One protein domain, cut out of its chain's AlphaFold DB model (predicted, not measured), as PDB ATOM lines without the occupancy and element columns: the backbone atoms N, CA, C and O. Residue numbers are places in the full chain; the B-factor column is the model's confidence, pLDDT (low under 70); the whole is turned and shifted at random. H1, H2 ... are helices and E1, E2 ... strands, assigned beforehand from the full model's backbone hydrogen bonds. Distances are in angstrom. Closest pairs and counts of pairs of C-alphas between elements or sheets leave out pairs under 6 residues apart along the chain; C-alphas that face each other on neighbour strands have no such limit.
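What this domain is: This is residues 234 to 427 of the 428 residues of the protein "Leucyl/phenylalanyl-tRNA--protein transferase, putative" of Theileria equi strain WA (UniProt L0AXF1). A strongly twisted sheet of seven strands curls round helix H5, while H2, H3 and H7 cover its other face: three layers, with helices on both faces of one sheet. The long helix H8 packs on H5 with residues 408 to 415. The printed part has 194 residues, with eight named helices and seven named strands in the order E1 H1 E2 H2 H3 H4 E3 E4 E5 H5 E6 H6 E7 H7 H8; its class is mixed, helices and strands. The sheet, in order E2 E3 E4 E5 E6 E1 E7, is mixed. The whole is compact, with a radius of gyration of the C-alphas of 16.2 A, and spans 50 by 42 by 34 A.

Where its parts are: Find the strands E2 at residues 256 to 259, E3 at 303 to 311, 26.1 A long, E4 at 314 to 324, 29.5 A, E5 at 327 to 335, 23.3 A, E6 at 359 to 361, E1 at 234 to 237 and E7 at 375 to 378. E1 begins at C-alpha 234 (177.226, 134.943, 135.952). The helices are H1 at 246 to 254, H2 at 263 to 274, H3 at 281 to 292, H4 at 294 to 297, H5 at 340 to 354, 21.2 A, H6 at 367 to 371, H7 at 379 to 389 and H8 at 405 to 425, 31.8 A, ending at C-alpha 425 (199.735, 122.897, 123.346).

How they stand to each other: Begin with the meander E3 E4 E5, each strand the antiparallel neighbour of the one before: N 305 and O 321 are 2.8 A apart, N 329 and O 322 2.8 A. E2 is antiparallel to E3, with N 258 and O 308 at 2.9 A. E5, H5 and E6 form a strand-helix-strand unit, two parallel neighbours with a helix between and a right-handed crossover; N 328 and O 359 are 2.9 A apart. H2 is on the sheet at a height of 7.1 A, on the same face as H3 and the opposite face from H5. H7 is on the sheet, its closest C-alphas to E5 being Ala 389 and Ala 327, 5.3 A. H5 touches H8 at a steep tilt of 66 degrees, closest at Ala 350 and Phe 415, 5.6 A, and H1 at Phe 343 and Ala 252, 5.7 A. H6 and H8 only graze the sheet; H4 touches H3 only at the corner. Every O i to N i+4 pair is within hydrogen-bond range in H2, H3, H5, H6 and H7, against 3 of 5 in H1 and 15 of 17 in H8; H4 is too short for one.

The domain as a whole: The C-alphas farthest apart are those of Glu 282 and Ser 427, 51.3 A. The printed part has no cut. Look to residues 390 to 404 for the long link, H7 to H8. Mean pLDDT of the printed part is 93.4; residues 252, 405 to 406 and 426 to 427 are under 70.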
ATOM      1  N   ARG A 234     177.445 135.236 137.364       97.31
ATOM      2  CA  ARG A 234     177.226 134.943 135.952       97.31
ATOM      3  C   ARG A 234     177.829 133.618 135.548       97.31
ATOM      4  O   ARG A 234     178.868 133.204 136.052       97.31
ATOM      5  N   CYS A 235     177.153 132.950 134.626       97.75
ATOM      6  CA  CYS A 235     177.684 131.789 133.944       97.75
ATOM      7  C   CYS A 235     178.355 132.268 132.653       97.75
ATOM      8  O   CYS A 235     177.662 132.723 131.748       97.75
ATOM      9  N   CYS A 236     179.680 132.189 132.575       98.12
ATOM     10  CA  CYS A 236     180.455 132.693 131.440       98.12
ATOM     11  C   CYS A 236     181.326 131.592 130.846       98.12
ATOM     12  O   CYS A 236     181.791 130.697 131.555       98.12
ATOM     13  N   ILE A 237     181.585 131.662 129.547       97.19
ATOM     14  CA  ILE A 237     182.448 130.716 128.848       97.19
ATOM     15  C   ILE A 237     183.295 131.452 127.805       97.19
ATOM     16  O   ILE A 237     182.817 132.369 127.143       97.19
ATOM     17  N   LYS A 238     184.564 131.059 127.647       97.31
ATOM     18  CA  LYS A 238     185.320 131.420 126.441       97.31
ATOM     19  C   LYS A 238     184.865 130.486 125.323       97.31
ATOM     20  O   LYS A 238     184.896 129.280 125.564       97.31
ATOM     21  N   PRO A 239     184.501 130.962 124.120       97.62
ATOM     22  CA  PRO A 239     183.879 130.112 123.100       97.62
ATOM     23  C   PRO A 239     184.620 128.787 122.839       97.62
ATOM     24  O   PRO A 239     184.019 127.714 122.893       97.62
ATOM     25  N   LEU A 240     185.952 128.832 122.704       97.12
ATOM     26  CA  LEU A 240     186.796 127.651 122.468       97.12
ATOM     27  C   LEU A 240     186.802 126.622 123.625       97.12
ATOM     28  O   LEU A 240     187.160 125.462 123.417       97.12
ATOM     29  N   GLU A 241     186.406 127.013 124.839       96.56
ATOM     30  CA  GLU A 241     186.391 126.159 126.040       96.56
ATOM     31  C   GLU A 241     185.126 125.296 126.171       96.56
ATOM     32  O   GLU A 241     185.041 124.485 127.096       96.56
ATOM     33  N   ILE A 242     184.161 125.407 125.247       96.81
ATOM     34  CA  ILE A 242     182.946 124.588 125.294       96.81
ATOM     35  C   ILE A 242     183.247 123.084 125.246       96.81
ATOM     36  O   ILE A 242     183.979 122.568 124.397       96.81
ATOM     37  N   VAL A 243     182.629 122.335 126.155       95.75
ATOM     38  CA  VAL A 243     182.779 120.884 126.237       95.75
ATOM     39  C   VAL A 243     181.837 120.216 125.239       95.75
ATOM     40  O   VAL A 243     180.628 120.084 125.452       95.75
ATOM     41  N   MET A 244     182.413 119.737 124.136       93.00
ATOM     42  CA  MET A 244     181.672 119.025 123.099       93.00
ATOM     43  C   MET A 244     181.698 117.503 123.295       93.00
ATOM     44  O   MET A 244     182.743 116.858 123.183       93.00
ATOM     45  N   THR A 245     180.529 116.894 123.503       91.00
ATOM     46  CA  THR A 245     180.397 115.436 123.663       91.00
ATOM     47  C   THR A 245     180.338 114.712 122.313       91.00
ATOM     48  O   THR A 245     179.832 115.245 121.326       91.00
ATOM     49  N   LYS A 246     180.777 113.443 122.260       87.50
ATOM     50  CA  LYS A 246     180.656 112.605 121.044       87.50
ATOM     51  C   LYS A 246     179.207 112.499 120.550       87.50
ATOM     52  O   LYS A 246     178.979 112.492 119.345       87.50
ATOM     53  N   LYS A 247     178.241 112.409 121.474       84.94
ATOM     54  CA  LYS A 247     176.808 112.355 121.153       84.94
ATOM     55  C   LYS A 247     176.350 113.662 120.505       84.94
ATOM     56  O   LYS A 247     175.804 113.610 119.411       84.94
ATOM     57  N   GLY A 248     176.644 114.808 121.122       83.00
ATOM     58  CA  GLY A 248     176.264 116.111 120.574       83.00
ATOM     59  C   GLY A 248     176.871 116.373 119.191       83.00
ATOM     60  O   GLY A 248     176.159 116.799 118.291       83.00
ATOM     61  N   LYS A 249     178.142 115.993 118.971       82.12
ATOM     62  CA  LYS A 249     178.792 116.086 117.648       82.12
ATOM     63  C   LYS A 249     178.109 115.236 116.571       82.12
ATOM     64  O   LYS A 249     178.102 115.619 115.411       82.12
ATOM     65  N   ARG A 250     177.542 114.076 116.920       81.38
ATOM     66  CA  ARG A 250     176.815 113.231 115.952       81.38
ATOM     67  C   ARG A 250     175.465 113.824 115.567       81.38
ATOM     68  O   ARG A 250     175.072 113.686 114.417       81.38
ATOM     69  N   CYS A 251     174.784 114.469 116.509       74.56
ATOM     70  CA  CYS A 251     173.496 115.115 116.260       74.56
ATOM     71  C   CYS A 251     173.605 116.301 115.289       74.56
ATOM     72  O   CYS A 251     172.611 116.657 114.677       74.56
ATOM     73  N   ALA A 252     174.805 116.861 115.112       69.25
ATOM     74  CA  ALA A 252     175.085 118.009 114.255       69.25
ATOM     75  C   ALA A 252     174.980 117.760 112.739       69.25
ATOM     76  O   ALA A 252     175.067 118.709 111.975       69.25
ATOM     77  N   LYS A 253     174.858 116.505 112.285       72.50
ATOM     78  CA  LYS A 253     175.004 116.164 110.856       72.50
ATOM     79  C   LYS A 253     173.850 116.612 109.959       72.50
ATOM     80  O   LYS A 253     174.082 116.817 108.776       72.50
ATOM     81  N   ASP A 254     172.655 116.758 110.522       83.69
ATOM     82  CA  ASP A 254     171.430 117.047 109.762       83.69
ATOM     83  C   ASP A 254     170.836 118.410 110.150       83.69
ATOM     84  O   ASP A 254     169.632 118.627 110.019       83.69
ATOM     85  N   MET A 255     171.645 119.289 110.745       91.12
ATOM     86  CA  MET A 255     171.205 120.594 111.226       91.12
ATOM     87  C   MET A 255     172.107 121.691 110.680       91.12
ATOM     88  O   MET A 255     173.321 121.514 110.603       91.12
ATOM     89  N   ASN A 256     171.499 122.825 110.350       92.88
ATOM     90  CA  ASN A 256     172.186 124.010 109.845       92.88
ATOM     91  C   ASN A 256     171.958 125.177 110.796       92.88
ATOM     92  O   ASN A 256     170.907 125.248 111.435       92.88
ATOM     93  N   VAL A 257     172.928 126.084 110.879       95.12
ATOM     94  CA  VAL A 257     172.806 127.320 111.655       95.12
ATOM     95  C   VAL A 257     172.651 128.510 110.715       95.12
ATOM     96  O   VAL A 257     173.321 128.577 109.687       95.12
ATOM     97  N   THR A 258     171.784 129.450 111.065       96.88
ATOM     98  CA  THR A 258     171.770 130.788 110.467       96.88
ATOM     99  C   THR A 258     171.806 131.840 111.567       96.88
ATOM    100  O   THR A 258     171.654 131.530 112.753       96.88
ATOM    101  N   LEU A 259     172.062 133.079 111.162       97.56
ATOM    102  CA  LEU A 259     171.968 134.249 112.018       97.56
ATOM    103  C   LEU A 259     170.977 135.216 111.384       97.56
ATOM    104  O   LEU A 259     171.010 135.402 110.166       97.56
ATOM    105  N   ASN A 260     170.164 135.874 112.205       97.38
ATOM    106  CA  ASN A 260     169.338 137.012 111.799       97.38
ATOM    107  C   ASN A 260     168.374 136.716 110.631       97.38
ATOM    108  O   ASN A 260     168.001 137.616 109.879       97.38
ATOM    109  N   CYS A 261     167.966 135.454 110.469       96.25
ATOM    110  CA  CYS A 261     167.106 135.018 109.366       96.25
ATOM    111  C   CYS A 261     165.642 134.820 109.780       96.25
ATOM    112  O   CYS A 261     164.768 134.847 108.917       96.25
ATOM    113  N   ALA A 262     165.355 134.615 111.072       97.25
ATOM    114  CA  ALA A 262     163.986 134.371 111.542       97.25
ATOM    115  C   ALA A 262     163.724 134.923 112.956       97.25
ATOM    116  O   ALA A 262     163.158 134.241 113.812       97.25
ATOM    117  N   PHE A 263     164.117 136.176 113.211       97.81
ATOM    118  CA  PHE A 263     164.049 136.816 114.533       97.81
ATOM    119  C   PHE A 263     162.681 136.677 115.230       97.81
ATOM    120  O   PHE A 263     162.601 136.196 116.363       97.81
ATOM    121  N   ASN A 264     161.579 137.021 114.549       97.06
ATOM    122  CA  ASN A 264     160.234 136.877 115.120       97.06
ATOM    123  C   ASN A 264     159.830 135.413 115.358       97.06
ATOM    124  O   ASN A 264     159.148 135.129 116.341       97.06
ATOM    125  N   GLU A 265     160.240 134.476 114.497       98.12
ATOM    126  CA  GLU A 265     159.975 133.046 114.716       98.12
ATOM    127  C   GLU A 265     160.728 132.530 115.944       98.12
ATOM    128  O   GLU A 265     160.183 131.729 116.705       98.12
ATOM    129  N   VAL A 266     161.939 133.037 116.190       98.62
ATOM    130  CA  VAL A 266     162.701 132.734 117.403       98.62
ATOM    131  C   VAL A 266     162.009 133.288 118.648       98.62
ATOM    132  O   VAL A 266     161.839 132.546 119.616       98.62
ATOM    133  N   LEU A 267     161.547 134.545 118.627       97.75
ATOM    134  CA  LEU A 267     160.754 135.112 119.728       97.75
ATOM    135  C   LEU A 267     159.499 134.274 120.006       97.75
ATOM    136  O   LEU A 267     159.211 133.960 121.162       97.75
ATOM    137  N   ASN A 268     158.781 133.870 118.957       97.62
ATOM    138  CA  ASN A 268     157.603 133.019 119.085       97.62
ATOM    139  C   ASN A 268     157.960 131.646 119.662       97.62
ATOM    140  O   ASN A 268     157.289 131.197 120.582       97.62
ATOM    141  N   GLY A 269     159.048 131.015 119.211       98.06
ATOM    142  CA  GLY A 269     159.526 129.746 119.762       98.06
ATOM    143  C   GLY A 269     159.880 129.828 121.253       98.06
ATOM    144  O   GLY A 269     159.584 128.902 122.010       98.06
ATOM    145  N   ILE A 270     160.455 130.950 121.702       98.00
ATOM    146  CA  ILE A 270     160.728 131.217 123.124       98.00
ATOM    147  C   ILE A 270     159.419 131.310 123.915       98.00
ATOM    148  O   ILE A 270     159.292 130.661 124.955       98.00
ATOM    149  N   VAL A 271     158.440 132.076 123.422       97.31
ATOM    150  CA  VAL A 271     157.125 132.214 124.074       97.31
ATOM    151  C   VAL A 271     156.351 130.894 124.068       97.31
ATOM    152  O   VAL A 271     155.749 130.544 125.075       97.31
ATOM    153  N   GLU A 272     156.396 130.121 122.985       97.25
ATOM    154  CA  GLU A 272     155.770 128.794 122.901       97.25
ATOM    155  C   GLU A 272     156.329 127.834 123.956       97.25
ATOM    156  O   GLU A 272     155.576 127.087 124.578       97.25
ATOM    157  N   GLN A 273     157.650 127.841 124.163       96.56
ATOM    158  CA  GLN A 273     158.298 126.915 125.087       96.56
ATOM    159  C   GLN A 273     158.158 127.335 126.553       96.56
ATOM    160  O   GLN A 273     158.000 126.476 127.423       96.56
ATOM    161  N   HIS A 274     158.268 128.632 126.841       94.31
ATOM    162  CA  HIS A 274     158.361 129.126 128.217       94.31
ATOM    163  C   HIS A 274     157.106 129.871 128.682       94.31
ATOM    164  O   HIS A 274     156.953 130.070 129.880       94.31
ATOM    165  N   GLY A 275     156.202 130.257 127.782       93.62
ATOM    166  CA  GLY A 275     155.091 131.172 128.053       93.62
ATOM    167  C   GLY A 275     155.509 132.647 128.026       93.62
ATOM    168  O   GLY A 275     156.683 132.990 127.876       93.62
ATOM    169  N   GLU A 276     154.544 133.545 128.234       87.75
ATOM    170  CA  GLU A 276     154.757 135.004 128.276       87.75
ATOM    171  C   GLU A 276     155.350 135.504 129.617       87.75
ATOM    172  O   GLU A 276     155.165 136.655 129.987       87.75
ATOM    173  N   ASN A 277     156.085 134.663 130.360       86.69
ATOM    174  CA  ASN A 277     156.547 134.920 131.739       86.69
ATOM    175  C   ASN A 277     157.233 136.281 131.948       86.69
ATOM    176  O   ASN A 277     156.981 136.971 132.933       86.69
ATOM    177  N   TRP A 278     158.147 136.623 131.041       92.94
ATOM    178  CA  TRP A 278     158.912 137.875 131.052       92.94
ATOM    179  C   TRP A 278     158.970 138.531 129.665       92.94
ATOM    180  O   TRP A 278     159.236 139.724 129.562       92.94
ATOM    181  N   LEU A 279     158.710 137.760 128.603       95.06
ATOM    182  CA  LEU A 279     158.734 138.186 127.204       95.06
ATOM    183  C   LEU A 279     157.322 138.599 126.748       95.06
ATOM    184  O   LEU A 279     156.787 138.092 125.762       95.06
ATOM    185  N   TYR A 280     156.703 139.499 127.516       95.81
ATOM    186  CA  TYR A 280     155.380 140.061 127.225       95.81
ATOM    187  C   TYR A 280     155.356 140.764 125.853       95.81
ATOM    188  O   TYR A 280     156.421 141.139 125.341       95.81
ATOM    189  N   PRO A 281     154.177 140.958 125.226       95.25
ATOM    190  CA  PRO A 281     154.054 141.685 123.956       95.25
ATOM    191  C   PRO A 281     154.823 143.017 123.906       95.25
ATOM    192  O   PRO A 281     155.477 143.311 122.910       95.25
ATOM    193  N   GLU A 282     154.811 143.781 124.997       94.56
ATOM    194  CA  GLU A 282     155.505 145.061 125.143       94.56
ATOM    195  C   GLU A 282     157.028 144.891 125.061       94.56
ATOM    196  O   GLU A 282     157.698 145.626 124.344       94.56
ATOM    197  N   ILE A 283     157.579 143.866 125.721       96.88
ATOM    198  CA  ILE A 283     159.016 143.560 125.686       96.88
ATOM    199  C   ILE A 283     159.435 143.065 124.300       96.88
ATOM    200  O   ILE A 283     160.485 143.461 123.797       96.88
ATOM    201  N   ARG A 284     158.608 142.232 123.654       96.81
ATOM    202  CA  ARG A 284     158.859 141.771 122.278       96.81
ATOM    203  C   ARG A 284     158.916 142.937 121.304       96.81
ATOM    204  O   ARG A 284     159.855 143.000 120.520       96.81
ATOM    205  N   ARG A 285     157.974 143.878 121.400       95.12
ATOM    206  CA  ARG A 285     157.946 145.074 120.550       95.12
ATOM    207  C   ARG A 285     159.222 145.905 120.686       95.12
ATOM    208  O   ARG A 285     159.746 146.382 119.686       95.12
ATOM    209  N   GLU A 286     159.742 146.061 121.901       96.31
ATOM    210  CA  GLU A 286     160.984 146.811 122.110       96.31
ATOM    211  C   GLU A 286     162.235 146.029 121.675       96.31
ATOM    212  O   GLU A 286     163.174 146.629 121.158       96.31
ATOM    213  N   PHE A 287     162.253 144.695 121.768       97.75
ATOM    214  CA  PHE A 287     163.314 143.899 121.136       97.75
ATOM    215  C   PHE A 287     163.270 143.966 119.609       97.75
ATOM    216  O   PHE A 287     164.310 144.137 118.978       97.75
ATOM    217  N   GLU A 288     162.084 143.879 119.009       96.94
ATOM    218  CA  GLU A 288     161.896 144.088 117.573       96.94
ATOM    219  C   GLU A 288     162.379 145.480 117.150       96.94
ATOM    220  O   GLU A 288     163.058 145.599 116.136       96.94
ATOM    221  N   ARG A 289     162.130 146.518 117.961       95.12
ATOM    222  CA  ARG A 289     162.657 147.869 117.726       95.12
ATOM    223  C   ARG A 289     164.177 147.895 117.685       95.12
ATOM    224  O   ARG A 289     164.749 148.447 116.750       95.12
ATOM    225  N   ILE A 290     164.819 147.304 118.692       96.94
ATOM    226  CA  ILE A 290     166.282 147.232 118.779       96.94
ATOM    227  C   ILE A 290     166.857 146.475 117.572       96.94
ATOM    228  O   ILE A 290     167.900 146.863 117.054       96.94
ATOM    229  N   TYR A 291     166.181 145.415 117.126       97.12
ATOM    230  CA  TYR A 291     166.620 144.577 116.015       97.12
ATOM    231  C   TYR A 291     166.425 145.246 114.643       97.12
ATOM    232  O   TYR A 291     167.364 145.344 113.857       97.12
ATOM    233  N   TYR A 292     165.212 145.717 114.345       95.44
ATOM    234  CA  TYR A 292     164.838 146.202 113.014       95.44
ATOM    235  C   TYR A 292     165.135 147.686 112.790       95.44
ATOM    236  O   TYR A 292     165.317 148.086 111.639       95.44
ATOM    237  N   ALA A 293     165.164 148.498 113.850       93.06
ATOM    238  CA  ALA A 293     165.394 149.942 113.795       93.06
ATOM    239  C   ALA A 293     166.434 150.401 114.845       93.06
ATOM    240  O   ALA A 293     166.123 151.263 115.680       93.06
ATOM    241  N   PRO A 294     167.665 149.850 114.837       92.94
ATOM    242  CA  PRO A 294     168.711 150.163 115.818       92.94
ATOM    243  C   PRO A 294     169.045 151.665 115.897       92.94
ATOM    244  O   PRO A 294     169.318 152.202 116.971       92.94
ATOM    245  N   GLU A 295     168.942 152.395 114.788       90.00
ATOM    246  CA  GLU A 295     169.116 153.848 114.745       90.00
ATOM    247  C   GLU A 295     168.077 154.602 115.592       90.00
ATOM    248  O   GLU A 295     168.387 155.642 116.174       90.00
ATOM    249  N   SER A 296     166.857 154.063 115.718       87.75
ATOM    250  CA  SER A 296     165.773 154.683 116.494       87.75
ATOM    251  C   SER A 296     166.016 154.625 118.003       87.75
ATOM    252  O   SER A 296     165.502 155.468 118.738       87.75
ATOM    253  N   VAL A 297     166.831 153.666 118.457       91.19
ATOM    254  CA  VAL A 297     167.228 153.488 119.862       91.19
ATOM    255  C   VAL A 297     168.603 154.092 120.164       91.19
ATOM    256  O   VAL A 297     169.111 153.950 121.274       91.19
ATOM    257  N   GLY A 298     169.202 154.792 119.192       89.25
ATOM    258  CA  GLY A 298     170.508 155.434 119.341       89.25
ATOM    259  C   GLY A 298     171.678 154.450 119.369       89.25
ATOM    260  O   GLY A 298     172.717 154.769 119.948       89.25
ATOM    261  N   ALA A 299     171.522 153.263 118.776       90.25
ATOM    262  CA  ALA A 299     172.591 152.280 118.712       90.25
ATOM    263  C   ALA A 299     173.762 152.802 117.865       90.25
ATOM    264  O   ALA A 299     173.622 153.055 116.669       90.25
ATOM    265  N   THR A 300     174.926 152.951 118.496       86.31
ATOM    266  CA  THR A 300     176.201 153.267 117.829       86.31
ATOM    267  C   THR A 300     177.174 152.092 117.861       86.31
ATOM    268  O   THR A 300     178.006 151.969 116.966       86.31
ATOM    269  N   SER A 301     177.056 151.226 118.868       89.00
ATOM    270  CA  SER A 301     177.748 149.947 118.973       89.00
ATOM    271  C   SER A 301     176.879 148.924 119.697       89.00
ATOM    272  O   SER A 301     176.082 149.266 120.570       89.00
ATOM    273  N   GLY A 302     177.051 147.659 119.330       96.12
ATOM    274  CA  GLY A 302     176.241 146.550 119.810       96.12
ATOM    275  C   GLY A 302     174.972 146.297 118.996       96.12
ATOM    276  O   GLY A 302     174.443 147.179 118.320       96.12
ATOM    277  N   SER A 303     174.505 145.053 119.028       97.62
ATOM    278  CA  SER A 303     173.375 144.591 118.224       97.62
ATOM    279  C   SER A 303     172.619 143.463 118.912       97.62
ATOM    280  O   SER A 303     173.204 142.577 119.539       97.62
ATOM    281  N   LEU A 304     171.294 143.484 118.783       98.31
ATOM    282  CA  LEU A 304     170.461 142.333 119.106       98.31
ATOM    283  C   LEU A 304     170.432 141.412 117.889       98.31
ATOM    284  O   LEU A 304     170.249 141.880 116.772       98.31
ATOM    285  N   ASN A 305     170.625 140.118 118.109       98.56
ATOM    286  CA  ASN A 305     170.726 139.122 117.054       98.56
ATOM    287  C   ASN A 305     169.850 137.917 117.386       98.56
ATOM    288  O   ASN A 305     169.631 137.610 118.563       98.56
ATOM    289  N   SER A 306     169.400 137.208 116.357       98.62
ATOM    290  CA  SER A 306     168.875 135.853 116.486       98.62
ATOM    291  C   SER A 306     169.857 134.829 115.930       98.62
ATOM    292  O   SER A 306     170.579 135.076 114.966       98.62
ATOM    293  N   VAL A 307     169.875 133.661 116.564       98.56
ATOM    294  CA  VAL A 307     170.575 132.464 116.102       98.56
ATOM    295  C   VAL A 307     169.515 131.415 115.847       98.56
ATOM    296  O   VAL A 307     168.718 131.121 116.738       98.56
ATOM    297  N   GLU A 308     169.503 130.838 114.654       98.19
ATOM    298  CA  GLU A 308     168.507 129.847 114.264       98.19
ATOM    299  C   GLU A 308     169.158 128.506 113.946       98.19
ATOM    300  O   GLU A 308     170.215 128.441 113.322       98.19
ATOM    301  N   VAL A 309     168.497 127.418 114.336       96.88
ATOM    302  CA  VAL A 309     168.865 126.059 113.944       96.88
ATOM    303  C   VAL A 309     167.753 125.448 113.118       96.88
ATOM    304  O   VAL A 309     166.621 125.306 113.585       96.88
ATOM    305  N   TRP A 310     168.116 124.992 111.927       95.44
ATOM    306  CA  TRP A 310     167.210 124.399 110.957       95.44
ATOM    307  C   TRP A 310     167.483 122.915 110.788       95.44
ATOM    308  O   TRP A 310     168.637 122.491 110.742       95.44
ATOM    309  N   LYS A 311     166.422 122.129 110.627       93.50
ATOM    310  CA  LYS A 311     166.487 120.744 110.161       93.50
ATOM    311  C   LYS A 311     165.418 120.532 109.101       93.50
ATOM    312  O   LYS A 311     164.254 120.809 109.365       93.50
ATOM    313  N   ASP A 312     165.812 120.056 107.921       91.88
ATOM    314  CA  ASP A 312     164.891 119.788 106.805       91.88
ATOM    315  C   ASP A 312     163.980 120.994 106.467       91.88
ATOM    316  O   ASP A 312     162.800 120.843 106.164       91.88
ATOM    317  N   GLY A 313     164.526 122.215 106.570       91.88
ATOM    318  CA  GLY A 313     163.797 123.472 106.340       91.88
ATOM    319  C   GLY A 313     162.901 123.937 107.496       91.88
ATOM    320  O   GLY A 313     162.238 124.960 107.370       91.88
ATOM    321  N   VAL A 314     162.878 123.223 108.625       95.56
ATOM    322  CA  VAL A 314     162.077 123.562 109.810       95.56
ATOM    323  C   VAL A 314     162.958 124.179 110.892       95.56
ATOM    324  O   VAL A 314     164.021 123.640 111.200       95.56
ATOM    325  N   LEU A 315     162.500 125.271 111.508       97.62
ATOM    326  CA  LEU A 315     163.148 125.884 112.666       97.62
ATOM    327  C   LEU A 315     162.973 124.993 113.907       97.62
ATOM    328  O   LEU A 315     161.863 124.810 114.417       97.62
ATOM    329  N   VAL A 316     164.070 124.418 114.401       97.12
ATOM    330  CA  VAL A 316     164.057 123.413 115.480       97.12
ATOM    331  C   VAL A 316     164.723 123.872 116.769       97.12
ATOM    332  O   VAL A 316     164.500 123.242 117.801       97.12
ATOM    333  N   ALA A 317     165.510 124.941 116.746       98.12
ATOM    334  CA  ALA A 317     165.971 125.658 117.930       98.12
ATOM    335  C   ALA A 317     166.333 127.093 117.544       98.12
ATOM    336  O   ALA A 317     166.533 127.390 116.366       98.12
ATOM    337  N   GLY A 318     166.422 127.970 118.531       98.31
ATOM    338  CA  GLY A 318     166.970 129.299 118.327       98.31
ATOM    339  C   GLY A 318     167.134 130.063 119.628       98.31
ATOM    340  O   GLY A 318     166.581 129.684 120.663       98.31
ATOM    341  N   GLU A 319     167.892 131.150 119.581       98.56
ATOM    342  CA  GLU A 319     167.999 132.109 120.678       98.56
ATOM    343  C   GLU A 319     168.063 133.542 120.173       98.56
ATOM    344  O   GLU A 319     168.492 133.792 119.050       98.56
ATOM    345  N   ILE A 320     167.657 134.471 121.034       98.62
ATOM    346  CA  ILE A 320     168.055 135.869 120.918       98.62
ATOM    347  C   ILE A 320     169.261 136.124 121.823       98.62
ATOM    348  O   ILE A 320     169.324 135.649 122.966       98.62
ATOM    349  N   GLY A 321     170.211 136.901 121.318       98.50
ATOM    350  CA  GLY A 321     171.413 137.291 122.038       98.50
ATOM    351  C   GLY A 321     171.868 138.692 121.670       98.50
ATOM    352  O   GLY A 321     171.520 139.222 120.617       98.50
ATOM    353  N   PHE A 322     172.626 139.315 122.563       98.75
ATOM    354  CA  PHE A 322     173.112 140.677 122.391       98.75
ATOM    355  C   PHE A 322     174.630 140.700 122.266       98.75
ATOM    356  O   PHE A 322     175.336 140.107 123.082       98.75
ATOM    357  N   VAL A 323     175.116 141.402 121.254       98.69
ATOM    358  CA  VAL A 323     176.534 141.658 121.012       98.69
ATOM    359  C   VAL A 323     176.861 143.053 121.512       98.69
ATOM    360  O   VAL A 323     176.133 143.994 121.215       98.69
ATOM    361  N   VAL A 324     177.972 143.196 122.226       98.12
ATOM    362  CA  VAL A 324     178.624 144.487 122.464       98.12
ATOM    363  C   VAL A 324     180.128 144.249 122.539       98.12
ATOM    364  O   VAL A 324     180.602 143.474 123.370       98.12
ATOM    365  N   GLY A 325     180.886 144.857 121.626       98.12
ATOM    366  CA  GLY A 325     182.281 144.489 121.403       98.12
ATOM    367  C   GLY A 325     182.464 142.984 121.162       98.12
ATOM    368  O   GLY A 325     181.709 142.373 120.410       98.12
ATOM    369  N   SER A 326     183.434 142.372 121.843       98.44
ATOM    370  CA  SER A 326     183.748 140.941 121.771       98.44
ATOM    371  C   SER A 326     182.980 140.112 122.813       98.44
ATOM    372  O   SER A 326     183.308 138.944 123.050       98.44
ATOM    373  N   ALA A 327     181.947 140.697 123.434       98.69
ATOM    374  CA  ALA A 327     181.030 140.021 124.341       98.69
ATOM    375  C   ALA A 327     179.720 139.656 123.629       98.69
ATOM    376  O   ALA A 327     179.048 140.511 123.054       98.69
ATOM    377  N   TYR A 328     179.327 138.387 123.729       98.81
ATOM    378  CA  TYR A 328     178.011 137.901 123.323       98.81
ATOM    379  C   TYR A 328     177.231 137.440 124.558       98.81
ATOM    380  O   TYR A 328     177.690 136.571 125.300       98.81
ATOM    381  N   THR A 329     176.044 138.000 124.772       98.81
ATOM    382  CA  THR A 329     175.143 137.653 125.876       98.81
ATOM    383  C   THR A 329     173.946 136.873 125.350       98.81
ATOM    384  O   THR A 329     173.085 137.449 124.687       98.81
ATOM    385  N   SER A 330     173.841 135.583 125.680       98.31
ATOM    386  CA  SER A 330     172.622 134.805 125.426       98.31
ATOM    387  C   SER A 330     171.506 135.303 126.349       98.31
ATOM    388  O   SER A 330     171.639 135.249 127.575       98.31
ATOM    389  N   ILE A 331     170.394 135.769 125.773       96.88
ATOM    390  CA  ILE A 331     169.246 136.276 126.537       96.88
ATOM    391  C   ILE A 331     168.277 135.128 126.818       96.88
ATOM    392  O   ILE A 331     167.997 134.803 127.974       96.88
ATOM    393  N   SER A 332     167.763 134.494 125.764       95.81
ATOM    394  CA  SER A 332     166.824 133.382 125.885       95.81
ATOM    395  C   SER A 332     166.728 132.595 124.591       95.81
ATOM    396  O   SER A 332     166.955 133.139 123.515       95.81
ATOM    397  N   GLY A 333     166.362 131.323 124.699       96.75
ATOM    398  CA  GLY A 333     166.225 130.439 123.553       96.75
ATOM    399  C   GLY A 333     165.250 129.298 123.794       96.75
ATOM    400  O   GLY A 333     164.767 129.074 124.909       96.75
ATOM    401  N   PHE A 334     164.981 128.562 122.726       97.81
ATOM    402  CA  PHE A 334     164.065 127.432 122.683       97.81
ATOM    403  C   PHE A 334     164.668 126.282 121.868       97.81
ATOM    404  O   PHE A 334     165.626 126.458 121.117       97.81
ATOM    405  N   HIS A 335     164.117 125.083 122.023       96.94
ATOM    406  CA  HIS A 335     164.462 123.910 121.232       96.94
ATOM    407  C   HIS A 335     163.272 122.946 121.147       96.94
ATOM    408  O   HIS A 335     162.609 122.663 122.140       96.94
ATOM    409  N   LYS A 336     163.025 122.405 119.954       95.25
ATOM    410  CA  LYS A 336     161.895 121.517 119.631       95.25
ATOM    411  C   LYS A 336     162.326 120.059 119.457       95.25
ATOM    412  O   LYS A 336     161.529 119.155 119.689       95.25
ATOM    413  N   LEU A 337     163.586 119.808 119.080       93.06
ATOM    414  CA  LEU A 337     164.110 118.454 118.855       93.06
ATOM    415  C   LEU A 337     165.212 118.063 119.851       93.06
ATOM    416  O   LEU A 337     165.999 118.920 120.269       93.06
ATOM    417  N   PRO A 338     165.365 116.764 120.177       89.56
ATOM    418  CA  PRO A 338     166.500 116.286 120.955       89.56
ATOM    419  C   PRO A 338     167.831 116.755 120.363       89.56
ATOM    420  O   PRO A 338     168.072 116.639 119.164       89.56
ATOM    421  N   SER A 339     168.709 117.274 121.222       90.25
ATOM    422  CA  SER A 339     170.049 117.761 120.861       90.25
ATOM    423  C   SER A 339     170.118 118.979 119.928       90.25
ATOM    424  O   SER A 339     171.227 119.458 119.720       90.25
ATOM    425  N   SER A 340     169.000 119.542 119.454       93.69
ATOM    426  CA  SER A 340     169.007 120.789 118.662       93.69
ATOM    427  C   SER A 340     169.576 121.974 119.454       93.69
ATOM    428  O   SER A 340     170.483 122.640 118.974       93.69
ATOM    429  N   GLY A 341     169.187 122.143 120.723       93.38
ATOM    430  CA  GLY A 341     169.796 123.154 121.601       93.38
ATOM    431  C   GLY A 341     171.278 122.890 121.918       93.38
ATOM    432  O   GLY A 341     172.066 123.818 122.056       93.38
ATOM    433  N   THR A 342     171.710 121.624 121.987       93.25
ATOM    434  CA  THR A 342     173.145 121.299 122.133       93.25
ATOM    435  C   THR A 342     173.926 121.644 120.868       93.25
ATOM    436  O   THR A 342     175.043 122.141 120.960       93.25
ATOM    437  N   PHE A 343     173.347 121.381 119.698       93.88
ATOM    438  CA  PHE A 343     173.931 121.758 118.420       93.88
ATOM    439  C   PHE A 343     174.032 123.279 118.273       93.88
ATOM    440  O   PHE A 343     175.114 123.754 117.951       93.88
ATOM    441  N   GLN A 344     172.968 124.025 118.599       95.69
ATOM    442  CA  GLN A 344     172.980 125.492 118.627       95.69
ATOM    443  C   GLN A 344     174.173 126.015 119.426       95.69
ATOM    444  O   GLN A 344     174.962 126.799 118.915       95.69
ATOM    445  N   MET A 345     174.354 125.511 120.653       95.75
ATOM    446  CA  MET A 345     175.465 125.911 121.516       95.75
ATOM    447  C   MET A 345     176.833 125.636 120.876       95.75
ATOM    448  O   MET A 345     177.759 126.424 121.024       95.75
ATOM    449  N   TYR A 346     176.988 124.514 120.172       95.44
ATOM    450  CA  TYR A 346     178.247 124.160 119.514       95.44
ATOM    451  C   TYR A 346     178.524 125.019 118.280       95.44
ATOM    452  O   TYR A 346     179.654 125.465 118.097       95.44
ATOM    453  N   ALA A 347     177.505 125.253 117.453       95.50
ATOM    454  CA  ALA A 347     177.612 126.090 116.267       95.50
ATOM    455  C   ALA A 347     177.906 127.542 116.656       95.50
ATOM    456  O   ALA A 347     178.843 128.140 116.134       95.50
ATOM    457  N   LEU A 348     177.190 128.069 117.651       97.62
ATOM    458  CA  LEU A 348     177.416 129.414 118.163       97.62
ATOM    459  C   LEU A 348     178.805 129.559 118.799       97.62
ATOM    460  O   LEU A 348     179.493 130.529 118.513       97.62
ATOM    461  N   ALA A 349     179.279 128.575 119.572       97.88
ATOM    462  CA  ALA A 349     180.652 128.590 120.086       97.88
ATOM    463  C   ALA A 349     181.701 128.692 118.967       97.88
ATOM    464  O   ALA A 349     182.682 129.421 119.106       97.88
ATOM    465  N   ALA A 350     181.494 127.960 117.868       96.81
ATOM    466  CA  ALA A 350     182.386 127.990 116.717       96.81
ATOM    467  C   ALA A 350     182.362 129.358 116.024       96.81
ATOM    468  O   ALA A 350     183.425 129.931 115.796       96.81
ATOM    469  N   ILE A 351     181.169 129.909 115.763       97.62
ATOM    470  CA  ILE A 351     180.993 131.250 115.181       97.62
ATOM    471  C   ILE A 351     181.696 132.298 116.047       97.62
ATOM    472  O   ILE A 351     182.561 133.021 115.561       97.62
ATOM    473  N   LEU A 352     181.386 132.331 117.347       98.38
ATOM    474  CA  LEU A 352     181.974 133.278 118.295       98.38
ATOM    475  C   LEU A 352     183.502 133.143 118.351       98.38
ATOM    476  O   LEU A 352     184.209 134.146 118.374       98.38
ATOM    477  N   HIS A 353     184.030 131.917 118.336       97.75
ATOM    478  CA  HIS A 353     185.471 131.695 118.340       97.75
ATOM    479  C   HIS A 353     186.157 132.237 117.083       97.75
ATOM    480  O   HIS A 353     187.127 132.984 117.208       97.75
ATOM    481  N   PHE A 354     185.664 131.885 115.893       97.00
ATOM    482  CA  PHE A 354     186.269 132.331 114.636       97.00
ATOM    483  C   PHE A 354     186.116 133.840 114.420       97.00
ATOM    484  O   PHE A 354     187.004 134.465 113.850       97.00
ATOM    485  N   GLN A 355     185.070 134.447 114.987       96.81
ATOM    486  CA  GLN A 355     184.889 135.900 115.029       96.81
ATOM    487  C   GLN A 355     185.623 136.587 116.194       96.81
ATOM    488  O   GLN A 355     185.428 137.774 116.444       96.81
ATOM    489  N   SER A 356     186.505 135.874 116.907       97.25
ATOM    490  CA  SER A 356     187.337 136.433 117.982       97.25
ATOM    491  C   SER A 356     186.540 137.099 119.118       97.25
ATOM    492  O   SER A 356     186.970 138.112 119.675       97.25
ATOM    493  N   PHE A 357     185.382 136.532 119.469       98.44
ATOM    494  CA  PHE A 357     184.674 136.867 120.702       98.44
ATOM    495  C   PHE A 357     185.402 136.267 121.907       98.44
ATOM    496  O   PHE A 357     185.814 135.103 121.902       98.44
ATOM    497  N   GLU A 358     185.535 137.056 122.968       97.75
ATOM    498  CA  GLU A 358     186.315 136.685 124.153       97.75
ATOM    499  C   GLU A 358     185.432 136.251 125.319       97.75
ATOM    500  O   GLU A 358     185.842 135.417 126.135       97.75
ATOM    501  N   LEU A 359     184.204 136.770 125.367       98.56
ATOM    502  CA  LEU A 359     183.238 136.488 126.414       98.56
ATOM    503  C   LEU A 359     181.924 136.009 125.808       98.56
ATOM    504  O   LEU A 359     181.245 136.744 125.096       98.56
ATOM    505  N   TRP A 360     181.526 134.792 126.164       98.69
ATOM    506  CA  TRP A 360     180.159 134.335 125.986       98.69
ATOM    507  C   TRP A 360     179.467 134.252 127.345       98.69
ATOM    508  O   TRP A 360     179.766 133.404 128.189       98.69
ATOM    509  N   ASP A 361     178.556 135.189 127.568       98.62
ATOM    510  CA  ASP A 361     177.766 135.331 128.774       98.62
ATOM    511  C   ASP A 361     176.432 134.578 128.643       98.62
ATOM    512  O   ASP A 361     175.580 134.907 127.822       98.62
ATOM    513  N   LEU A 362     176.244 133.545 129.464       97.81
ATOM    514  CA  LEU A 362     175.133 132.602 129.345       97.81
ATOM    515  C   LEU A 362     173.965 132.881 130.284       97.81
ATOM    516  O   LEU A 362     173.005 132.114 130.267       97.81
ATOM    517  N   GLY A 363     174.012 133.879 131.158       95.94
ATOM    518  CA  GLY A 363     172.910 134.111 132.103       95.94
ATOM    519  C   GLY A 363     173.193 133.637 133.513       95.94
ATOM    520  O   GLY A 363     174.325 133.544 133.996       95.94
ATOM    521  N   MET A 364     172.088 133.268 134.148       94.12
ATOM    522  CA  MET A 364     172.057 132.541 135.404       94.12
ATOM    523  C   MET A 364     172.776 131.188 135.312       94.12
ATOM    524  O   MET A 364     172.814 130.535 134.258       94.12
ATOM    525  N   ILE A 365     173.270 130.734 136.461       94.75
ATOM    526  CA  ILE A 365     173.864 129.412 136.640       94.75
ATOM    527  C   ILE A 365     172.781 128.347 136.448       94.75
ATOM    528  O   ILE A 365     171.776 128.338 137.153       94.75
ATOM    529  N   LEU A 366     173.010 127.424 135.513       93.19
ATOM    530  CA  LEU A 366     172.187 126.228 135.325       93.19
ATOM    531  C   LEU A 366     173.110 125.006 135.238       93.19
ATOM    532  O   LEU A 366     174.148 125.102 134.576       93.19
ATOM    533  N   PRO A 367     172.756 123.853 135.842       93.38
ATOM    534  CA  PRO A 367     173.643 122.688 135.895       93.38
ATOM    535  C   PRO A 367     174.202 122.264 134.529       93.38
ATOM    536  O   PRO A 367     175.389 121.974 134.412       93.38
ATOM    537  N   TYR A 368     173.384 122.301 133.472       90.25
ATOM    538  CA  TYR A 368     173.837 121.909 132.136       90.25
ATOM    539  C   TYR A 368     174.908 122.855 131.560       90.25
ATOM    540  O   TYR A 368     175.804 122.387 130.859       90.25
ATOM    541  N   LYS A 369     174.880 124.157 131.880       94.75
ATOM    542  CA  LYS A 369     175.888 125.125 131.405       94.75
ATOM    543  C   LYS A 369     177.264 124.804 131.981       94.75
ATOM    544  O   LYS A 369     178.252 124.802 131.253       94.75
ATOM    545  N   LEU A 370     177.308 124.426 133.260       95.62
ATOM    546  CA  LEU A 370     178.538 123.987 133.921       95.62
ATOM    547  C   LEU A 370     179.092 122.714 133.269       95.62
ATOM    548  O   LEU A 370     180.283 122.629 132.988       95.62
ATOM    549  N   THR A 371     178.227 121.749 132.929       93.88
ATOM    550  CA  THR A 371     178.665 120.542 132.198       93.88
ATOM    551  C   THR A 371     179.178 120.836 130.785       93.88
ATOM    552  O   THR A 371     179.962 120.056 130.249       93.88
ATOM    553  N   MET A 372     178.768 121.962 130.189       93.75
ATOM    554  CA  MET A 372     179.264 122.449 128.898       93.75
ATOM    555  C   MET A 372     180.560 123.265 129.017       93.75
ATOM    556  O   MET A 372     181.050 123.742 128.002       93.75
ATOM    557  N   GLY A 373     181.149 123.400 130.209       95.56
ATOM    558  CA  GLY A 373     182.416 124.111 130.418       95.56
ATOM    559  C   GLY A 373     182.267 125.570 130.840       95.56
ATOM    560  O   GLY A 373     183.275 126.263 130.979       95.56
ATOM    561  N   ALA A 374     181.041 126.047 131.070       96.94
ATOM    562  CA  ALA A 374     180.840 127.380 131.611       96.94
ATOM    563  C   ALA A 374     181.320 127.465 133.067       96.94
ATOM    564  O   ALA A 374     181.196 126.518 133.847       96.94
ATOM    565  N   LYS A 375     181.850 128.627 133.430       97.38
ATOM    566  CA  LYS A 375     182.378 128.946 134.754       97.38
ATOM    567  C   LYS A 375     181.425 129.892 135.469       97.38
ATOM    568  O   LYS A 375     180.776 130.728 134.842       97.38
ATOM    569  N   THR A 376     181.351 129.753 136.785       97.94
ATOM    570  CA  THR A 376     180.647 130.706 137.642       97.94
ATOM    571  C   THR A 376     181.589 131.854 137.978       97.94
ATOM    572  O   THR A 376     182.634 131.622 138.577       97.94
ATOM    573  N   VAL A 377     181.208 133.071 137.606       97.75
ATOM    574  CA  VAL A 377     181.987 134.302 137.773       97.75
ATOM    575  C   VAL A 377     181.206 135.248 138.684       97.75
ATOM    576  O   VAL A 377     180.012 135.459 138.470       97.75
ATOM    577  N   GLY A 378     181.834 135.797 139.725       97.31
ATOM    578  CA  GLY A 378     181.167 136.765 140.611       97.31
ATOM    579  C   GLY A 378     180.902 138.093 139.896       97.31
ATOM    580  O   GLY A 378     181.678 138.480 139.032       97.31
ATOM    581  N   ARG A 379     179.846 138.831 140.266       96.75
ATOM    582  CA  ARG A 379     179.427 140.094 139.619       96.75
ATOM    583  C   ARG A 379     180.580 141.059 139.338       96.75
ATOM    584  O   ARG A 379     180.680 141.589 138.238       96.75
ATOM    585  N   ARG A 380     181.448 141.289 140.328       96.44
ATOM    586  CA  ARG A 380     182.586 142.212 140.199       96.44
ATOM    587  C   ARG A 380     183.563 141.769 139.108       96.44
ATOM    588  O   ARG A 380     183.936 142.586 138.276       96.44
ATOM    589  N   GLU A 381     183.925 140.491 139.109       97.56
ATOM    590  CA  GLU A 381     184.805 139.881 138.108       97.56
ATOM    591  C   GLU A 381     184.126 139.833 136.732       97.56
ATOM    592  O   GLU A 381     184.753 140.159 135.732       97.56
ATOM    593  N   PHE A 382     182.824 139.520 136.680       98.25
ATOM    594  CA  PHE A 382     182.032 139.544 135.450       98.25
ATOM    595  C   PHE A 382     182.071 140.926 134.800       98.25
ATOM    596  O   PHE A 382     182.348 141.025 133.612       98.25
ATOM    597  N   LEU A 383     181.831 141.988 135.572       98.00
ATOM    598  CA  LEU A 383     181.882 143.353 135.055       98.00
ATOM    599  C   LEU A 383     183.293 143.726 134.583       98.00
ATOM    600  O   LEU A 383     183.423 144.426 133.590       98.00
ATOM    601  N   GLU A 384     184.350 143.257 135.249       97.38
ATOM    602  CA  GLU A 384     185.727 143.483 134.789       97.38
ATOM    603  C   GLU A 384     185.961 142.840 133.407       97.38
ATOM    604  O   GLU A 384     186.312 143.550 132.465       97.38
ATOM    605  N   VAL A 385     185.656 141.547 133.240       97.88
ATOM    606  CA  VAL A 385     185.852 140.848 131.953       97.88
ATOM    607  C   VAL A 385     184.871 141.298 130.864       97.88
ATOM    608  O   VAL A 385     185.216 141.308 129.686       97.88
ATOM    609  N   PHE A 386     183.650 141.693 131.232       98.44
ATOM    610  CA  PHE A 386     182.652 142.214 130.297       98.44
ATOM    611  C   PHE A 386     183.064 143.580 129.750       98.44
ATOM    612  O   PHE A 386     182.927 143.818 128.552       98.44
ATOM    613  N   TYR A 387     183.597 144.468 130.597       97.88
ATOM    614  CA  TYR A 387     184.055 145.786 130.154       97.88
ATOM    615  C   TYR A 387     185.332 145.707 129.309       97.88
ATOM    616  O   TYR A 387     185.502 146.512 128.394       97.88
ATOM    617  N   GLU A 388     186.195 144.726 129.571       98.00
ATOM    618  CA  GLU A 388     187.325 144.414 128.696       98.00
ATOM    619  C   GLU A 388     186.830 143.930 127.325       98.00
ATOM    620  O   GLU A 388     187.139 144.552 126.308       98.00
ATOM    621  N   ALA A 389     185.964 142.914 127.289       98.06
ATOM    622  CA  ALA A 389     185.447 142.356 126.040       98.06
ATOM    623  C   ALA A 389     184.663 143.392 125.208       98.06
ATOM    624  O   ALA A 389     184.893 143.554 124.007       98.06
ATOM    625  N   ARG A 390     183.784 144.180 125.840       96.75
ATOM    626  CA  ARG A 390     182.975 145.181 125.122       96.75
ATOM    627  C   ARG A 390     183.789 146.323 124.505       96.75
ATOM    628  O   ARG A 390     183.240 147.085 123.720       96.75
ATOM    629  N   SER A 391     185.060 146.480 124.884       96.94
ATOM    630  CA  SER A 391     185.942 147.526 124.351       96.94
ATOM    631  C   SER A 391     186.535 147.191 122.976       96.94
ATOM    632  O   SER A 391     187.074 148.074 122.311       96.94
ATOM    633  N   THR A 392     186.421 145.932 122.538       96.19
ATOM    634  CA  THR A 392     186.935 145.463 121.246       96.19
ATOM    635  C   THR A 392     185.779 145.154 120.306       96.19
ATOM    636  O   THR A 392     185.135 144.124 120.455       96.19
ATOM    637  N   GLU A 393     185.516 146.017 119.325       96.12
ATOM    638  CA  GLU A 393     184.406 145.833 118.378       96.12
ATOM    639  C   GLU A 393     184.514 144.526 117.582       96.12
ATOM    640  O   GLU A 393     185.558 144.216 116.998       96.12
ATOM    641  N   ARG A 394     183.408 143.771 117.542       95.69
ATOM    642  CA  ARG A 394     183.231 142.558 116.735       95.69
ATOM    643  C   ARG A 394     181.848 142.555 116.102       95.69
ATOM    644  O   ARG A 394     180.894 143.097 116.652       95.69
ATOM    645  N   ILE A 395     181.754 141.914 114.944       93.31
ATOM    646  CA  ILE A 395     180.500 141.705 114.225       93.31
ATOM    647  C   ILE A 395     180.170 140.219 114.320       93.31
ATOM    648  O   ILE A 395     181.036 139.365 114.135       93.31
ATOM    649  N   LEU A 396     178.920 139.909 114.653       96.88
ATOM    650  CA  LEU A 396     178.447 138.533 114.657       96.88
ATOM    651  C   LEU A 396     178.035 138.141 113.239       96.88
ATOM    652  O   LEU A 396     176.979 138.538 112.754       96.88
ATOM    653  N   GLU A 397     178.868 137.335 112.594       95.75
ATOM    654  CA  GLU A 397     178.609 136.785 111.269       95.75
ATOM    655  C   GLU A 397     179.163 135.360 111.167       95.75
ATOM    656  O   GLU A 397     180.144 135.000 111.827       95.75
ATOM    657  N   ILE A 398     178.539 134.532 110.329       94.38
ATOM    658  CA  ILE A 398     179.101 133.223 109.986       94.38
ATOM    659  C   ILE A 398     180.361 133.483 109.142       94.38
ATOM    660  O   ILE A 398     180.257 134.230 108.167       94.38
ATOM    661  N   PRO A 399     181.536 132.911 109.486       91.00
ATOM    662  CA  PRO A 399     182.753 133.118 108.700       91.00
ATOM    663  C   PRO A 399     182.524 132.794 107.222       91.00
ATOM    664  O   PRO A 399     181.819 131.836 106.900       91.00
ATOM    665  N   ALA A 400     183.107 133.591 106.325       87.81
ATOM    666  CA  ALA A 400     182.813 133.541 104.893       87.81
ATOM    667  C   ALA A 400     183.076 132.157 104.274       87.81
ATOM    668  O   ALA A 400     182.350 131.730 103.378       87.81
ATOM    669  N   GLU A 401     184.075 131.431 104.778       87.75
ATOM    670  CA  GLU A 401     184.385 130.057 104.372       87.75
ATOM    671  C   GLU A 401     183.318 129.019 104.767       87.75
ATOM    672  O   GLU A 401     183.356 127.902 104.259       87.75
ATOM    673  N   PHE A 402     182.375 129.377 105.642       87.94
ATOM    674  CA  PHE A 402     181.262 128.539 106.100       87.94
ATOM    675  C   PHE A 402     179.891 129.168 105.799       87.94
ATOM    676  O   PHE A 402     178.892 128.800 106.414       87.94
ATOM    677  N   ALA A 403     179.830 130.148 104.890       77.19
ATOM    678  CA  ALA A 403     178.625 130.940 104.649       77.19
ATOM    679  C   ALA A 403     177.482 130.163 103.968       77.19
ATOM    680  O   ALA A 403     176.335 130.613 104.011       77.19
ATOM    681  N   SER A 404     177.748 129.009 103.338       75.38
ATOM    682  CA  SER A 404     176.661 128.162 102.839       75.38
ATOM    683  C   SER A 404     175.997 127.431 104.011       75.38
ATOM    684  O   SER A 404     176.694 126.826 104.826       75.38
ATOM    685  N   PRO A 405     174.653 127.373 104.084       60.78
ATOM    686  CA  PRO A 405     173.951 126.623 105.124       60.78
ATOM    687  C   PRO A 405     174.398 125.157 105.236       60.78
ATOM    688  O   PRO A 405     174.379 124.595 106.328       60.78
ATOM    689  N   THR A 406     174.849 124.553 104.129       62.00
ATOM    690  CA  THR A 406     175.378 123.178 104.064       62.00
ATOM    691  C   THR A 406     176.716 122.982 104.778       62.00
ATOM    692  O   THR A 406     177.081 121.845 105.072       62.00
ATOM    693  N   ASP A 407     177.423 124.066 105.094       78.94
ATOM    694  CA  ASP A 407     178.811 124.037 105.565       78.94
ATOM    695  C   ASP A 407     178.889 124.087 107.098       78.94
ATOM    696  O   ASP A 407     179.971 124.107 107.688       78.94
ATOM    697  N   THR A 408     177.741 124.038 107.786       83.06
ATOM    698  CA  THR A 408     177.701 124.037 109.258       83.06
ATOM    699  C   THR A 408     178.462 122.840 109.842       83.06
ATOM    700  O   THR A 408     179.085 122.932 110.903       83.06
ATOM    701  N   LEU A 409     178.462 121.700 109.146       85.94
ATOM    702  CA  LEU A 409     179.254 120.545 109.557       85.94
ATOM    703  C   LEU A 409     180.762 120.832 109.469       85.94
ATOM    704  O   LEU A 409     181.505 120.418 110.363       85.94
ATOM    705  N   ASP A 410     181.203 121.548 108.439       89.62
ATOM    706  CA  ASP A 410     182.605 121.902 108.226       89.62
ATOM    707  C   ASP A 410     183.075 122.937 109.252       89.62
ATOM    708  O   ASP A 410     184.141 122.760 109.845       89.62
ATOM    709  N   LEU A 411     182.226 123.916 109.588       91.75
ATOM    710  CA  LEU A 411     182.432 124.844 110.707       91.75
ATOM    711  C   LEU A 411     182.708 124.086 112.016       91.75
ATOM    712  O   LEU A 411     183.692 124.343 112.715       91.75
ATOM    713  N   ILE A 412     181.859 123.107 112.348       91.75
ATOM    714  CA  ILE A 412     182.012 122.299 113.564       91.75
ATOM    715  C   ILE A 412     183.292 121.454 113.519       91.75
ATOM    716  O   ILE A 412     183.958 121.286 114.547       91.75
ATOM    717  N   GLN A 413     183.651 120.899 112.359       91.56
ATOM    718  CA  GLN A 413     184.877 120.117 112.199       91.56
ATOM    719  C   GLN A 413     186.134 120.981 112.347       91.56
ATOM    720  O   GLN A 413     187.053 120.583 113.072       91.56
ATOM    721  N   ALA A 414     186.157 122.166 111.732       93.75
ATOM    722  CA  ALA A 414     187.230 123.143 111.872       93.75
ATOM    723  C   ALA A 414     187.391 123.566 113.337       93.75
ATOM    724  O   ALA A 414     188.483 123.477 113.896       93.75
ATOM    725  N   PHE A 415     186.289 123.886 114.013       95.06
ATOM    726  CA  PHE A 415     186.306 124.224 115.433       95.06
ATOM    727  C   PHE A 415     186.834 123.076 116.312       95.06
ATOM    728  O   PHE A 415     187.637 123.279 117.224       95.06
ATOM    729  N   CYS A 416     186.456 121.828 116.013       93.50
ATOM    730  CA  CYS A 416     186.999 120.659 116.709       93.50
ATOM    731  C   CYS A 416     188.518 120.513 116.529       93.50
ATOM    732  O   CYS A 416     189.185 120.003 117.433       93.50
ATOM    733  N   LYS A 417     189.058 120.908 115.371       94.12
ATOM    734  CA  LYS A 417     190.498 120.890 115.097       94.12
ATOM    735  C   LYS A 417     191.227 121.905 115.982       94.12
ATOM    736  O   LYS A 417     192.175 121.503 116.652       94.12
ATOM    737  N   GLU A 418     190.724 123.134 116.080       95.50
ATOM    738  CA  GLU A 418     191.260 124.172 116.980       95.50
ATOM    739  C   GLU A 418     191.260 123.720 118.448       95.50
ATOM    740  O   GLU A 418     192.270 123.813 119.151       95.50
ATOM    741  N   GLN A 419     190.165 123.101 118.908       94.12
ATOM    742  CA  GLN A 419     190.098 122.549 120.266       94.12
ATOM    743  C   GLN A 419     191.161 121.474 120.534       94.12
ATOM    744  O   GLN A 419     191.642 121.348 121.662       94.12
ATOM    745  N   ASN A 420     191.509 120.664 119.531       92.56
ATOM    746  CA  ASN A 420     192.532 119.631 119.676       92.56
ATOM    747  C   ASN A 420     193.944 120.229 119.678       92.56
ATOM    748  O   ASN A 420     194.772 119.780 120.467       92.56
ATOM    749  N   ILE A 421     194.202 121.247 118.850       91.81
ATOM    750  CA  ILE A 421     195.482 121.969 118.828       91.81
ATOM    751  C   ILE A 421     195.749 122.576 120.209       91.81
ATOM    752  O   ILE A 421     196.747 122.229 120.840       91.81
ATOM    753  N   ARG A 422     194.792 123.337 120.755       89.00
ATOM    754  CA  ARG A 422     194.916 123.950 122.089       89.00
ATOM    755  C   ARG A 422     195.147 122.932 123.211       89.00
ATOM    756  O   ARG A 422     195.884 123.203 124.155       89.00
ATOM    757  N   LYS A 423     194.518 121.753 123.140       86.25
ATOM    758  CA  LYS A 423     194.735 120.675 124.126       86.25
ATOM    759  C   LYS A 423     196.149 120.107 124.063       86.25
ATOM    760  O   LYS A 423     196.706 119.788 125.109       86.25
ATOM    761  N   ASN A 424     196.703 119.977 122.861       81.56
ATOM    762  CA  ASN A 424     198.060 119.480 122.666       81.56
ATOM    763  C   ASN A 424     199.102 120.511 123.126       81.56
ATOM    764  O   ASN A 424     200.080 120.124 123.751       81.56
ATOM    765  N   GLU A 425     198.862 121.804 122.891       80.31
ATOM    766  CA  GLU A 425     199.735 122.897 123.346       80.31
ATOM    767  C   GLU A 425     199.717 123.090 124.867       80.31
ATOM    768  O   GLU A 425     200.753 123.360 125.454       80.31
ATOM    769  N   GLY A 426     198.567 122.915 125.527       62.94
ATOM    770  CA  GLY A 426     198.471 122.989 126.992       62.94
ATOM    771  C   GLY A 426     198.949 121.734 127.739       62.94
ATOM    772  O   GLY A 426     198.921 121.722 128.968       62.94
ATOM    773  N   SER A 427     199.320 120.671 127.014       53.28
ATOM    774  CA  SER A 427     199.858 119.415 127.568       53.28
ATOM    775  C   SER A 427     201.371 119.259 127.349       53.28
ATOM    776  O   SER A 427     201.939 118.259 127.799       53.28
TER     777      SER A 427